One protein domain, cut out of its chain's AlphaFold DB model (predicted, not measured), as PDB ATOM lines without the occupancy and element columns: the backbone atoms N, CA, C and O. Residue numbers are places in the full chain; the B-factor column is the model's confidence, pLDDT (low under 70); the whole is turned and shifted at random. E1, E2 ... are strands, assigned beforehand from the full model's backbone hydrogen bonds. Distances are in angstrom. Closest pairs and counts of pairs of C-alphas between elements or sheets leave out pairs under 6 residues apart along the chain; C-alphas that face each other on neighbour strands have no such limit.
ATOM      1  N   LEU A 466     -27.319  -5.319 -40.719       73.44
ATOM      2  CA  LEU A 466     -27.197  -3.865 -40.661       73.44
ATOM      3  C   LEU A 466     -25.726  -3.463 -40.522       73.44
ATOM      4  O   LEU A 466     -25.039  -3.832 -39.568       73.44
ATOM      5  N   TYR A 467     -25.255  -2.664 -41.477       79.25
ATOM      6  CA  TYR A 467     -23.948  -2.017 -41.413       79.25
ATOM      7  C   TYR A 467     -24.110  -0.574 -40.922       79.25
ATOM      8  O   TYR A 467     -24.748   0.239 -41.593       79.25
ATOM      9  N   ILE A 468     -23.500  -0.256 -39.783       74.88
ATOM     10  CA  ILE A 468     -23.486   1.068 -39.153       74.88
ATOM     11  C   ILE A 468     -22.017   1.465 -38.996       74.88
ATOM     12  O   ILE A 468     -21.248   0.734 -38.373       74.88
ATOM     13  N   ALA A 469     -21.589   2.586 -39.581       72.38
ATOM     14  CA  ALA A 469     -20.175   2.956 -39.546       72.38
ATOM     15  C   ALA A 469     -19.745   3.492 -38.168       72.38
ATOM     16  O   ALA A 469     -20.550   4.031 -37.412       72.38
ATOM     17  N   VAL A 470     -18.443   3.416 -37.868       77.62
ATOM     18  CA  VAL A 470     -17.848   3.973 -36.639       77.62
ATOM     19  C   VAL A 470     -18.277   5.425 -36.392       77.62
ATOM     20  O   VAL A 470     -17.916   6.331 -37.149       77.62
ATOM     21  N   GLY A 471     -18.989   5.646 -35.283       77.00
ATOM     22  CA  GLY A 471     -19.513   6.955 -34.877       77.00
ATOM     23  C   GLY A 471     -20.862   7.343 -35.496       77.00
ATOM     24  O   GLY A 471     -21.306   8.472 -35.295       77.00
ATOM     25  N   GLU A 472     -21.508   6.439 -36.235       81.88
ATOM     26  CA  GLU A 472     -22.919   6.533 -36.611       81.88
ATOM     27  C   GLU A 472     -23.787   5.740 -35.618       81.88
ATOM     28  O   GLU A 472     -23.381   4.700 -35.095       81.88
ATOM     29  N   GLU A 473     -24.998   6.238 -35.373       85.81
ATOM     30  CA  GLU A 473     -26.013   5.597 -34.532       85.81
ATOM     31  C   GLU A 473     -27.273   5.359 -35.377       85.81
ATOM     32  O   GLU A 473     -27.717   6.259 -36.098       85.81
ATOM     33  N   GLN A 474     -27.880   4.175 -35.277       84.81
ATOM     34  CA  GLN A 474     -29.130   3.843 -35.965       84.81
ATOM     35  C   GLN A 474     -30.158   3.271 -34.986       84.81
ATOM     36  O   GLN A 474     -29.912   2.268 -34.322       84.81
ATOM     37  N   THR A 475     -31.341   3.885 -34.921       83.38
ATOM     38  CA  THR A 475     -32.453   3.388 -34.097       83.38
ATOM     39  C   THR A 475     -33.326   2.405 -34.880       83.38
ATOM     40  O   THR A 475     -33.764   2.709 -35.991       83.38
ATOM     41  N   ILE A 476     -33.605   1.248 -34.284       82.94
ATOM     42  CA  ILE A 476     -34.442   0.162 -34.804       82.94
ATOM     43  C   ILE A 476     -35.728   0.134 -33.969       82.94
ATOM     44  O   ILE A 476     -35.657   0.083 -32.741       82.94
ATOM     45  N   ARG A 477     -36.892   0.208 -34.629       80.12
ATOM     46  CA  ARG A 477     -38.217   0.313 -33.990       80.12
ATOM     47  C   ARG A 477     -39.286  -0.499 -34.720       80.12
ATOM     48  O   ARG A 477     -39.205  -0.641 -35.941       80.12
ATOM     49  N   GLY A 478     -40.333  -0.899 -34.000       73.31
ATOM     50  CA  GLY A 478     -41.543  -1.527 -34.538       73.31
ATOM     51  C   GLY A 478     -41.687  -3.016 -34.216       73.31
ATOM     52  O   GLY A 478     -40.789  -3.639 -33.655       73.31
ATOM     53  N   THR A 479     -42.840  -3.575 -34.587       65.06
ATOM     54  CA  THR A 479     -43.197  -4.987 -34.379       65.06
ATOM     55  C   THR A 479     -42.698  -5.864 -35.536       65.06
ATOM     56  O   THR A 479     -42.970  -5.549 -36.696       65.06
ATOM     57  N   GLN A 480     -42.012  -6.972 -35.240       64.50
ATOM     58  CA  GLN A 480     -41.442  -7.911 -36.219       64.50
ATOM     59  C   GLN A 480     -41.760  -9.371 -35.871       64.50
ATOM     60  O   GLN A 480     -41.661  -9.763 -34.716       64.50
ATOM     61  N   SER A 481     -42.089 -10.203 -36.866       58.88
ATOM     62  CA  SER A 481     -42.189 -11.663 -36.674       58.88
ATOM     63  C   SER A 481     -40.816 -12.288 -36.912       58.88
ATOM     64  O   SER A 481     -40.299 -12.252 -38.030       58.88
ATOM     65  N   LEU A 482     -40.207 -12.836 -35.857       60.34
ATOM     66  CA  LEU A 482     -38.882 -13.453 -35.926       60.34
ATOM     67  C   LEU A 482     -39.016 -14.974 -35.874       60.34
ATOM     68  O   LEU A 482     -38.753 -15.616 -34.862       60.34
ATOM     69  N   ALA A 483     -39.364 -15.559 -37.022       55.81
ATOM     70  CA  ALA A 483     -39.365 -17.005 -37.256       55.81
ATOM     71  C   ALA A 483     -37.928 -17.584 -37.338       55.81
ATOM     72  O   ALA A 483     -37.543 -18.195 -38.335       55.81
ATOM     73  N   GLY A 484     -37.107 -17.334 -36.311       50.44
ATOM     74  CA  GLY A 484     -35.685 -17.696 -36.248       50.44
ATOM     75  C   GLY A 484     -34.723 -16.723 -36.949       50.44
ATOM     76  O   GLY A 484     -33.547 -17.046 -37.108       50.44
ATOM     77  N   ALA A 485     -35.194 -15.548 -37.382       60.97
ATOM     78  CA  ALA A 485     -34.340 -14.484 -37.915       60.97
ATOM     79  C   ALA A 485     -33.673 -13.681 -36.781       60.97
ATOM     80  O   ALA A 485     -34.274 -13.481 -35.728       60.97
ATOM     81  N   VAL A 486     -32.443 -13.207 -37.006       69.00
ATOM     82  CA  VAL A 486     -31.626 -12.480 -36.015       69.00
ATOM     83  C   VAL A 486     -31.028 -11.239 -36.667       69.00
ATOM     84  O   VAL A 486     -30.419 -11.349 -37.731       69.00
ATOM     85  N   TYR A 487     -31.148 -10.075 -36.025       75.62
ATOM     86  CA  TYR A 487     -30.465  -8.856 -36.468       75.62
ATOM     87  C   TYR A 487     -28.955  -8.953 -36.238       75.62
ATOM     88  O   TYR A 487     -28.512  -9.255 -35.130       75.62
ATOM     89  N   ARG A 488     -28.148  -8.645 -37.256       75.19
ATOM     90  CA  ARG A 488     -26.682  -8.642 -37.148       75.19
ATOM     91  C   ARG A 488     -26.141  -7.247 -37.392       75.19
ATOM     92  O   ARG A 488     -26.344  -6.685 -38.463       75.19
ATOM     93  N   ILE A 489     -25.461  -6.688 -36.398       79.50
ATOM     94  CA  ILE A 489     -24.934  -5.323 -36.438       79.50
ATOM     95  C   ILE A 489     -23.423  -5.367 -36.658       79.50
ATOM     96  O   ILE A 489     -22.700  -6.034 -35.916       79.50
ATOM     97  N   SER A 490     -22.952  -4.649 -37.675       68.94
ATOM     98  CA  SER A 490     -21.538  -4.613 -38.055       68.94
ATOM     99  C   SER A 490     -21.065  -3.224 -38.482       68.94
ATOM    100  O   SER A 490     -21.879  -2.353 -38.786       68.94
ATOM    101  N   GLY A 491     -19.746  -3.023 -38.556       67.56
ATOM    102  CA  GLY A 491     -19.136  -1.792 -39.091       67.56
ATOM    103  C   GLY A 491     -18.651  -0.782 -38.045       67.56
ATOM    104  O   GLY A 491     -18.050   0.237 -38.410       67.56
ATOM    105  N   GLY A 492     -18.846  -1.088 -36.762       69.50
ATOM    106  CA  GLY A 492     -18.282  -0.364 -35.625       69.50
ATOM    107  C   GLY A 492     -19.106   0.816 -35.107       69.50
ATOM    108  O   GLY A 492     -18.595   1.614 -34.322       69.50
ATOM    109  N   GLY A 493     -20.345   0.966 -35.577       75.69
ATOM    110  CA  GLY A 493     -21.331   1.912 -35.054       75.69
ATOM    111  C   GLY A 493     -22.300   1.291 -34.041       75.69
ATOM    112  O   GLY A 493     -22.142   0.142 -33.618       75.69
ATOM    113  N   THR A 494     -23.322   2.060 -33.666       86.38
ATOM    114  CA  THR A 494     -24.242   1.714 -32.570       86.38
ATOM    115  C   THR A 494     -25.673   1.493 -33.066       86.38
ATOM    116  O   THR A 494     -26.271   2.380 -33.677       86.38
ATOM    117  N   ALA A 495     -26.261   0.338 -32.752       89.69
ATOM    118  CA  ALA A 495     -27.677   0.048 -32.971       89.69
ATOM    119  C   ALA A 495     -28.486   0.263 -31.683       89.69
ATOM    120  O   ALA A 495     -28.191  -0.338 -30.653       89.69
ATOM    121  N   ILE A 496     -29.535   1.082 -31.740       88.94
ATOM    122  CA  ILE A 496     -30.400   1.394 -30.592       88.94
ATOM    123  C   ILE A 496     -31.767   0.739 -30.814       88.94
ATOM    124  O   ILE A 496     -32.489   1.141 -31.723       88.94
ATOM    125  N   PHE A 497     -32.141  -0.244 -29.997       89.06
ATOM    126  CA  PHE A 497     -33.437  -0.931 -30.092       89.06
ATOM    127  C   PHE A 497     -34.456  -0.248 -29.178       89.06
ATOM    128  O   PHE A 497     -34.265  -0.222 -27.967       89.06
ATOM    129  N   ASP A 498     -35.509   0.341 -29.743       82.25
ATOM    130  CA  ASP A 498     -36.417   1.253 -29.032       82.25
ATOM    131  C   ASP A 498     -37.845   1.111 -29.580       82.25
ATOM    132  O   ASP A 498     -38.019   1.105 -30.794       82.25
ATOM    133  N   GLU A 499     -38.873   0.997 -28.733       79.50
ATOM    134  CA  GLU A 499     -40.247   0.667 -29.182       79.50
ATOM    135  C   GLU A 499     -40.271  -0.571 -30.123       79.50
ATOM    136  O   GLU A 499     -40.928  -0.569 -31.169       79.50
ATOM    137  N   PHE A 500     -39.477  -1.599 -29.799       81.06
ATOM    138  CA  PHE A 500     -39.277  -2.797 -30.618       81.06
ATOM    139  C   PHE A 500     -39.968  -4.012 -29.987       81.06
ATOM    140  O   PHE A 500     -39.825  -4.260 -28.793       81.06
ATOM    141  N   GLU A 501     -40.715  -4.766 -30.794       77.31
ATOM    142  CA  GLU A 501     -41.555  -5.879 -30.341       77.31
ATOM    143  C   GLU A 501     -41.377  -7.095 -31.259       77.31
ATOM    144  O   GLU A 501     -41.349  -6.960 -32.484       77.31
ATOM    145  N   VAL A 502     -41.282  -8.288 -30.676       74.00
ATOM    146  CA  VAL A 502     -41.091  -9.546 -31.396       74.00
ATOM    147  C   VAL A 502     -42.327 -10.428 -31.279       74.00
ATOM    148  O   VAL A 502     -42.823 -10.699 -30.190       74.00
ATOM    149  N   VAL A 503     -42.787 -10.921 -32.425       71.69
ATOM    150  CA  VAL A 503     -43.883 -11.880 -32.564       71.69
ATOM    151  C   VAL A 503     -43.296 -13.251 -32.905       71.69
ATOM    152  O   VAL A 503     -42.313 -13.345 -33.644       71.69
ATOM    153  N   ASP A 504     -43.907 -14.304 -32.362       65.81
ATOM    154  CA  ASP A 504     -43.544 -15.720 -32.548       65.81
ATOM    155  C   ASP A 504     -42.174 -16.155 -31.974       65.81
ATOM    156  O   ASP A 504     -41.741 -17.285 -32.210       65.81
ATOM    157  N   ALA A 505     -41.509 -15.314 -31.170       65.25
ATOM    158  CA  ALA A 505     -40.315 -15.718 -30.425       65.25
ATOM    159  C   ALA A 505     -40.642 -16.662 -29.256       65.25
ATOM    160  O   ALA A 505     -41.657 -16.528 -28.570       65.25
ATOM    161  N   GLN A 506     -39.735 -17.608 -29.014       69.25
ATOM    162  CA  GLN A 506     -39.727 -18.459 -27.823       69.25
ATOM    163  C   GLN A 506     -38.835 -17.841 -26.742       69.25
ATOM    164  O   GLN A 506     -37.948 -17.044 -27.052       69.25
ATOM    165  N   ASP A 507     -39.063 -18.204 -25.479       71.12
ATOM    166  CA  ASP A 507     -38.217 -17.747 -24.374       71.12
ATOM    167  C   ASP A 507     -36.741 -18.116 -24.621       71.12
ATOM    168  O   ASP A 507     -36.438 -19.198 -25.126       71.12
ATOM    169  N   GLY A 508     -35.827 -17.184 -24.352       56.06
ATOM    170  CA  GLY A 508     -34.402 -17.344 -24.648       56.06
ATOM    171  C   GLY A 508     -34.011 -17.192 -26.128       56.06
ATOM    172  O   GLY A 508     -32.830 -17.336 -26.448       56.06
ATOM    173  N   ALA A 509     -34.935 -16.874 -27.045       65.62
ATOM    174  CA  ALA A 509     -34.597 -16.647 -28.453       65.62
ATOM    175  C   ALA A 509     -33.657 -15.440 -28.633       65.62
ATOM    176  O   ALA A 509     -33.908 -14.355 -28.103       65.62
ATOM    177  N   LEU A 510     -32.589 -15.612 -29.420       69.25
ATOM    178  CA  LEU A 510     -31.675 -14.531 -29.800       69.25
ATOM    179  C   LEU A 510     -32.343 -13.617 -30.836       69.25
ATOM    180  O   LEU A 510     -32.794 -14.080 -31.879       69.25
ATOM    181  N   ILE A 511     -32.367 -12.316 -30.556       81.12
ATOM    182  CA  ILE A 511     -33.062 -11.291 -31.347       81.12
ATOM    183  C   ILE A 511     -32.076 -10.451 -32.161       81.12
ATOM    184  O   ILE A 511     -32.322 -10.146 -33.330       81.12
ATOM    185  N   ALA A 512     -30.939 -10.095 -31.559       79.44
ATOM    186  CA  ALA A 512     -29.890  -9.318 -32.208       79.44
ATOM    187  C   ALA A 512     -28.498  -9.644 -31.656       79.44
ATOM    188  O   ALA A 512     -28.367  -9.997 -30.483       79.44
ATOM    189  N   GLN A 513     -27.465  -9.454 -32.480       79.00
ATOM    190  CA  GLN A 513     -26.055  -9.595 -32.115       79.00
ATOM    191  C   GLN A 513     -25.185  -8.528 -32.807       79.00
ATOM    192  O   GLN A 513     -25.417  -8.198 -33.970       79.00
ATOM    193  N   ALA A 514     -24.167  -8.012 -32.112       72.44
ATOM    194  CA  ALA A 514     -23.142  -7.117 -32.663       72.44
ATOM    195  C   ALA A 514     -21.789  -7.821 -32.886       72.44
ATOM    196  O   ALA A 514     -21.446  -8.767 -32.173       72.44
ATOM    197  N   ASP A 515     -21.009  -7.329 -33.856       60.56
ATOM    198  CA  ASP A 515     -19.604  -7.716 -34.045       60.56
ATOM    199  C   ASP A 515     -18.665  -7.167 -32.944       60.56
ATOM    200  O   ASP A 515     -19.063  -6.398 -32.068       60.56
ATOM    201  N   GLU A 516     -17.381  -7.549 -32.976       55.16
ATOM    202  CA  GLU A 516     -16.386  -7.150 -31.963       55.16
ATOM    203  C   GLU A 516     -16.142  -5.630 -31.864       55.16
ATOM    204  O   GLU A 516     -15.529  -5.173 -30.891       55.16
ATOM    205  N   THR A 517     -16.611  -4.848 -32.839       62.78
ATOM    206  CA  THR A 517     -16.405  -3.395 -32.940       62.78
ATOM    207  C   THR A 517     -17.675  -2.569 -32.765       62.78
ATOM    208  O   THR A 517     -17.570  -1.375 -32.501       62.78
ATOM    209  N   SER A 518     -18.846  -3.186 -32.917       75.75
ATOM    210  CA  SER A 518     -20.158  -2.535 -32.911       75.75
ATOM    211  C   SER A 518     -20.834  -2.664 -31.543       75.75
ATOM    212  O   SER A 518     -20.461  -3.509 -30.725       75.75
ATOM    213  N   GLU A 519     -21.846  -1.836 -31.289       80.00
ATOM    214  CA  GLU A 519     -22.555  -1.803 -30.003       80.00
ATOM    215  C   GLU A 519     -24.072  -1.910 -30.188       80.00
ATOM    216  O   GLU A 519     -24.642  -1.304 -31.098       80.00
ATOM    217  N   LEU A 520     -24.741  -2.658 -29.307       88.62
ATOM    218  CA  LEU A 520     -26.198  -2.649 -29.162       88.62
ATOM    219  C   LEU A 520     -26.562  -1.830 -27.923       88.62
ATOM    220  O   LEU A 520     -25.910  -1.968 -26.893       88.62
ATOM    221  N   ILE A 521     -27.614  -1.020 -27.977       88.62
ATOM    222  CA  ILE A 521     -28.105  -0.258 -26.823       88.62
ATOM    223  C   ILE A 521     -29.612  -0.460 -26.674       88.62
ATOM    224  O   ILE A 521     -30.371  -0.333 -27.639       88.62
ATOM    225  N   ALA A 522     -30.052  -0.736 -25.444       85.69
ATOM    226  CA  ALA A 522     -31.460  -0.671 -25.076       85.69
ATOM    227  C   ALA A 522     -31.934   0.786 -25.112       85.69
ATOM    228  O   ALA A 522     -31.374   1.641 -24.422       85.69
ATOM    229  N   GLY A 523     -32.955   1.068 -25.918       78.81
ATOM    230  CA  GLY A 523     -33.597   2.372 -26.036       78.81
ATOM    231  C   GLY A 523     -34.471   2.727 -24.825       78.81
ATOM    232  O   GLY A 523     -34.838   1.851 -24.041       78.81
ATOM    233  N   PRO A 524     -34.803   4.018 -24.637       79.31
ATOM    234  CA  PRO A 524     -35.496   4.502 -23.438       79.31
ATOM    235  C   PRO A 524     -36.935   4.000 -23.292       79.31
ATOM    236  O   PRO A 524     -37.502   4.127 -22.207       79.31
ATOM    237  N   TRP A 525     -37.520   3.462 -24.362       77.88
ATOM    238  CA  TRP A 525     -38.865   2.890 -24.398       77.88
ATOM    239  C   TRP A 525     -38.834   1.391 -24.727       77.88
ATOM    240  O   TRP A 525     -39.830   0.837 -25.187       77.88
ATOM    241  N   MET A 526     -37.680   0.745 -24.537       83.00
ATOM    242  CA  MET A 526     -37.536  -0.699 -24.660       83.00
ATOM    243  C   MET A 526     -38.064  -1.392 -23.401       83.00
ATOM    244  O   MET A 526     -37.734  -0.995 -22.282       83.00
ATOM    245  N   ASP A 527     -38.868  -2.435 -23.585       78.06
ATOM    246  CA  ASP A 527     -39.448  -3.198 -22.482       78.06
ATOM    247  C   ASP A 527     -38.448  -4.236 -21.939       78.06
ATOM    248  O   ASP A 527     -38.350  -5.361 -22.421       78.06
ATOM    249  N   LEU A 528     -37.664  -3.850 -20.934       73.31
ATOM    250  CA  LEU A 528     -36.645  -4.725 -20.342       73.31
ATOM    251  C   LEU A 528     -37.215  -5.883 -19.496       73.31
ATOM    252  O   LEU A 528     -36.436  -6.709 -19.021       73.31
ATOM    253  N   GLU A 529     -38.535  -5.973 -19.308       77.62
ATOM    254  CA  GLU A 529     -39.173  -7.138 -18.680       77.62
ATOM    255  C   GLU A 529     -39.265  -8.289 -19.702       77.62
ATOM    256  O   GLU A 529     -38.908  -9.429 -19.390       77.62
ATOM    257  N   HIS A 530     -39.571  -7.950 -20.961       76.94
ATOM    258  CA  HIS A 530     -39.645  -8.863 -22.110       76.94
ATOM    259  C   HIS A 530     -38.326  -9.071 -22.881       76.94
ATOM    260  O   HIS A 530     -38.248  -9.949 -23.744       76.94
ATOM    261  N   TYR A 531     -37.275  -8.282 -22.628       80.31
ATOM    262  CA  TYR A 531     -36.010  -8.389 -23.369       80.31
ATOM    263  C   TYR A 531     -34.776  -8.250 -22.479       80.31
ATOM    264  O   TYR A 531     -34.604  -7.277 -21.746       80.31
ATOM    265  N   ARG A 532     -33.842  -9.194 -22.623       77.38
ATOM    266  CA  ARG A 532     -32.564  -9.208 -21.908       77.38
ATOM    267  C   ARG A 532     -31.430  -8.745 -22.821       77.38
ATOM    268  O   ARG A 532     -31.005  -9.478 -23.713       77.38
ATOM    269  N   PHE A 533     -30.906  -7.553 -22.556       83.56
ATOM    270  CA  PHE A 533     -29.677  -7.044 -23.169       83.56
ATOM    271  C   PHE A 533     -28.470  -7.576 -22.402       83.56
ATOM    272  O   PHE A 533     -28.480  -7.578 -21.170       83.56
ATOM    273  N   VAL A 534     -27.450  -8.050 -23.117       66.81
ATOM    274  CA  VAL A 534     -26.333  -8.800 -22.530       66.81
ATOM    275  C   VAL A 534     -24.980  -8.261 -23.006       66.81
ATOM    276  O   VAL A 534     -24.768  -8.094 -24.210       66.81
ATOM    277  N   ASP A 535     -24.067  -7.992 -22.068       69.81
ATOM    278  CA  ASP A 535     -22.689  -7.564 -22.350       69.81
ATOM    279  C   ASP A 535     -21.747  -8.725 -22.734       69.81
ATOM    280  O   ASP A 535     -22.132  -9.893 -22.814       69.81
ATOM    281  N   ARG A 536     -20.470  -8.399 -22.978       59.56
ATOM    282  CA  ARG A 536     -19.418  -9.379 -23.312       59.56
ATOM    283  C   ARG A 536     -19.071 -10.327 -22.157       59.56
ATOM    284  O   ARG A 536     -18.425 -11.340 -22.396       59.56
ATOM    285  N   GLU A 537     -19.488 -10.016 -20.931       57.03
ATOM    286  CA  GLU A 537     -19.291 -10.827 -19.723       57.03
ATOM    287  C   GLU A 537     -20.576 -11.595 -19.336       57.03
ATOM    288  O   GLU A 537     -20.703 -12.079 -18.209       57.03
ATOM    289  N   ALA A 538     -21.525 -11.721 -20.276       51.94
ATOM    290  CA  ALA A 538     -22.824 -12.380 -20.134       51.94
ATOM    291  C   ALA A 538     -23.756 -11.781 -19.053       51.94
ATOM    292  O   ALA A 538     -24.739 -12.411 -18.637       51.94
ATOM    293  N   ARG A 539     -23.498 -10.546 -18.604       63.53
ATOM    294  CA  ARG A 539     -24.331  -9.853 -17.613       63.53
ATOM    295  C   ARG A 539     -25.478  -9.120 -18.285       63.53
ATOM    296  O   ARG A 539     -25.332  -8.582 -19.377       63.53
ATOM    297  N   THR A 540     -26.623  -9.084 -17.606       73.31
ATOM    298  CA  THR A 540     -27.735  -8.223 -18.018       73.31
ATOM    299  C   THR A 540     -27.332  -6.768 -17.831       73.31
ATOM    300  O   THR A 540     -26.941  -6.398 -16.722       73.31
ATOM    301  N   VAL A 541     -27.451  -5.961 -18.881       73.94
ATOM    302  CA  VAL A 541     -27.181  -4.520 -18.822       73.94
ATOM    303  C   VAL A 541     -28.466  -3.700 -18.766       73.94
ATOM    304  O   VAL A 541     -29.542  -4.159 -19.153       73.94
ATOM    305  N   SER A 542     -28.347  -2.486 -18.245       81.69
ATOM    306  CA  SER A 542     -29.449  -1.547 -18.046       81.69
ATOM    307  C   SER A 542     -29.718  -0.707 -19.299       81.69
ATOM    308  O   SER A 542     -28.953  -0.704 -20.263       81.69
ATOM    309  N   TYR A 543     -30.798   0.080 -19.263       79.56
ATOM    310  CA  TYR A 543     -31.062   1.111 -20.267       79.56
ATOM    311  C   TYR A 543     -29.826   2.002 -20.526       79.56
ATOM    312  O   TYR A 543     -29.252   2.561 -19.589       79.56
ATOM    313  N   GLY A 544     -29.472   2.187 -21.802       74.44
ATOM    314  CA  GLY A 544     -28.375   3.062 -22.226       74.44
ATOM    315  C   GLY A 544     -26.963   2.482 -22.072       74.44
ATOM    316  O   GLY A 544     -26.006   3.177 -22.405       74.44
ATOM    317  N   GLU A 545     -26.816   1.250 -21.581       81.81
ATOM    318  CA  GLU A 545     -25.530   0.551 -21.481       81.81
ATOM    319  C   GLU A 545     -25.269  -0.316 -22.728       81.81
ATOM    320  O   GLU A 545     -26.200  -0.856 -23.334       81.81
ATOM    321  N   SER A 546     -23.998  -0.440 -23.123       78.81
ATOM    322  CA  SER A 546     -23.593  -1.169 -24.330       78.81
ATOM    323  C   SER A 546     -23.672  -2.689 -24.136       78.81
ATOM    324  O   SER A 546     -23.036  -3.260 -23.250       78.81
ATOM    325  N   ALA A 547     -24.407  -3.348 -25.025       76.50
ATOM    326  CA  ALA A 547     -24.592  -4.789 -25.120       76.50
ATOM    327  C   ALA A 547     -23.989  -5.347 -26.421       76.50
ATOM    328  O   ALA A 547     -23.727  -4.616 -27.379       76.50
ATOM    329  N   VAL A 548     -23.813  -6.668 -26.469       72.38
ATOM    330  CA  VAL A 548     -23.440  -7.417 -27.684       72.38
ATOM    331  C   VAL A 548     -24.518  -8.387 -28.158       72.38
ATOM    332  O   VAL A 548     -24.447  -8.839 -29.298       72.38
ATOM    333  N   ALA A 549     -25.519  -8.686 -27.324       74.56
ATOM    334  CA  ALA A 549     -26.663  -9.514 -27.693       74.56
ATOM    335  C   ALA A 549     -27.969  -9.038 -27.032       74.56
ATOM    336  O   ALA A 549     -27.950  -8.436 -25.955       74.56
ATOM    337  N   ILE A 550     -29.098  -9.349 -27.674       83.19
ATOM    338  CA  ILE A 550     -30.458  -9.160 -27.148       83.19
ATOM    339  C   ILE A 550     -31.183 -10.501 -27.221       83.19
ATOM    340  O   ILE A 550     -31.231 -11.102 -28.293       83.19
ATOM    341  N   TYR A 551     -31.780 -10.932 -26.115       77.44
ATOM    342  CA  TYR A 551     -32.614 -12.131 -26.036       77.44
ATOM    343  C   TYR A 551     -34.053 -11.764 -25.673       77.44
ATOM    344  O   TYR A 551     -34.270 -10.828 -24.901       77.44
ATOM    345  N   TYR A 552     -35.026 -12.506 -26.196       80.19
ATOM    346  CA  TYR A 552     -36.408 -12.427 -25.734       80.19
ATOM    347  C   TYR A 552     -36.570 -13.182 -24.415       80.19
ATOM    348  O   TYR A 552     -36.003 -14.262 -24.229       80.19
ATOM    349  N   ARG A 553     -37.354 -12.596 -23.516       69.88
ATOM    350  CA  ARG A 553     -37.867 -13.211 -22.301       69.88
ATOM    351  C   ARG A 553     -39.387 -13.224 -22.392       69.88
ATOM    352  O   ARG A 553     -40.005 -12.192 -22.642       69.88
TER     353      ARG A 553
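What this domain is: This is residues 466 to 553 of the 574 residues of an uncharacterized protein of Dielma fastidiosa (UniProt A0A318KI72). The chain is wound in stacked turns, a short solenoid whose parallel strands E1, E3 and E5 stack along one wall, with E2 and E4 stacked along the opposite wall. The hairpin E6 and E7 continues the second wall beyond E4, and the long link 535 to 548 loops over that end of the stack. The 88 printed residues hold seven named strands, E1 to E7 in chain order, and no named helix; the class is all strand, though under half of the residues are in named elements. One sheet runs E1 E3 E5, all parallel, the other E2 E4 E7 E6, mixed. The whole is compact, with a radius of gyration of the C-alphas of 11.7 A and spans of 32 by 23 by 21 A.

How they stand to each other: Residues 466 to 467 form a short parallel pairing with residues 489 to 490 of E2, residues 487 to 490. E1, residues 473 to 481, bends by 66 degrees at residue 478; E3, residues 494 to 503, bends by 77 degrees at residue 499. These two are parallel neighbours at 10 degrees, with N 476 and O 496 2.8 A apart, within hydrogen-bond range. E3 is also the parallel neighbour of E5, residues 519 to 522, at 51 degrees, with N 495 and O 519 at 2.8 A. This sheet is twisted. E4, residues 510 to 514, is parallel to its neighbour E2 at 5 degrees, with N 489 and O 513 at 2.9 A. E7, residues 549 to 552, is antiparallel to E4 at 169 degrees, with N 511 and O 550 at 2.8 A. E6, residues 531 to 534, forms a hairpin with E7, antiparallel at 156 degrees, with N 532 and O 551 at 2.8 A. Between the sheets, the closest C-alphas of E4 and E5 are those of Ala 514 and Leu 520, 6.4 A apart. E1 and E7 are apart.

Where its parts are: E1 begins at C-alpha 473 (-26.013, 5.597, -34.532) and is 23.8 A long from first to last C-alpha. E3, the longest strand by residues, is 23.9 A long and ends at C-alpha 503 (-43.883, -11.880, -32.564). E4 measures 11.7 A. E2, E5, E6 and E7 have four residues each, and E7 ends at C-alpha 552 (-36.408, -12.427, -25.734).

The domain as a whole: The two C-alphas farthest apart are those of Gly 471 and Gln 506, 33.2 A. The printed part has no cut. The link from E6 to E7 is long, 14 residues; its residues 546 to 547 pair antiparallel with residues 520 to 521 of E5. The mean pLDDT of the printed part is 74.2, and 27 residues are under 70, among them residues 479 to 486 and 534 to 539.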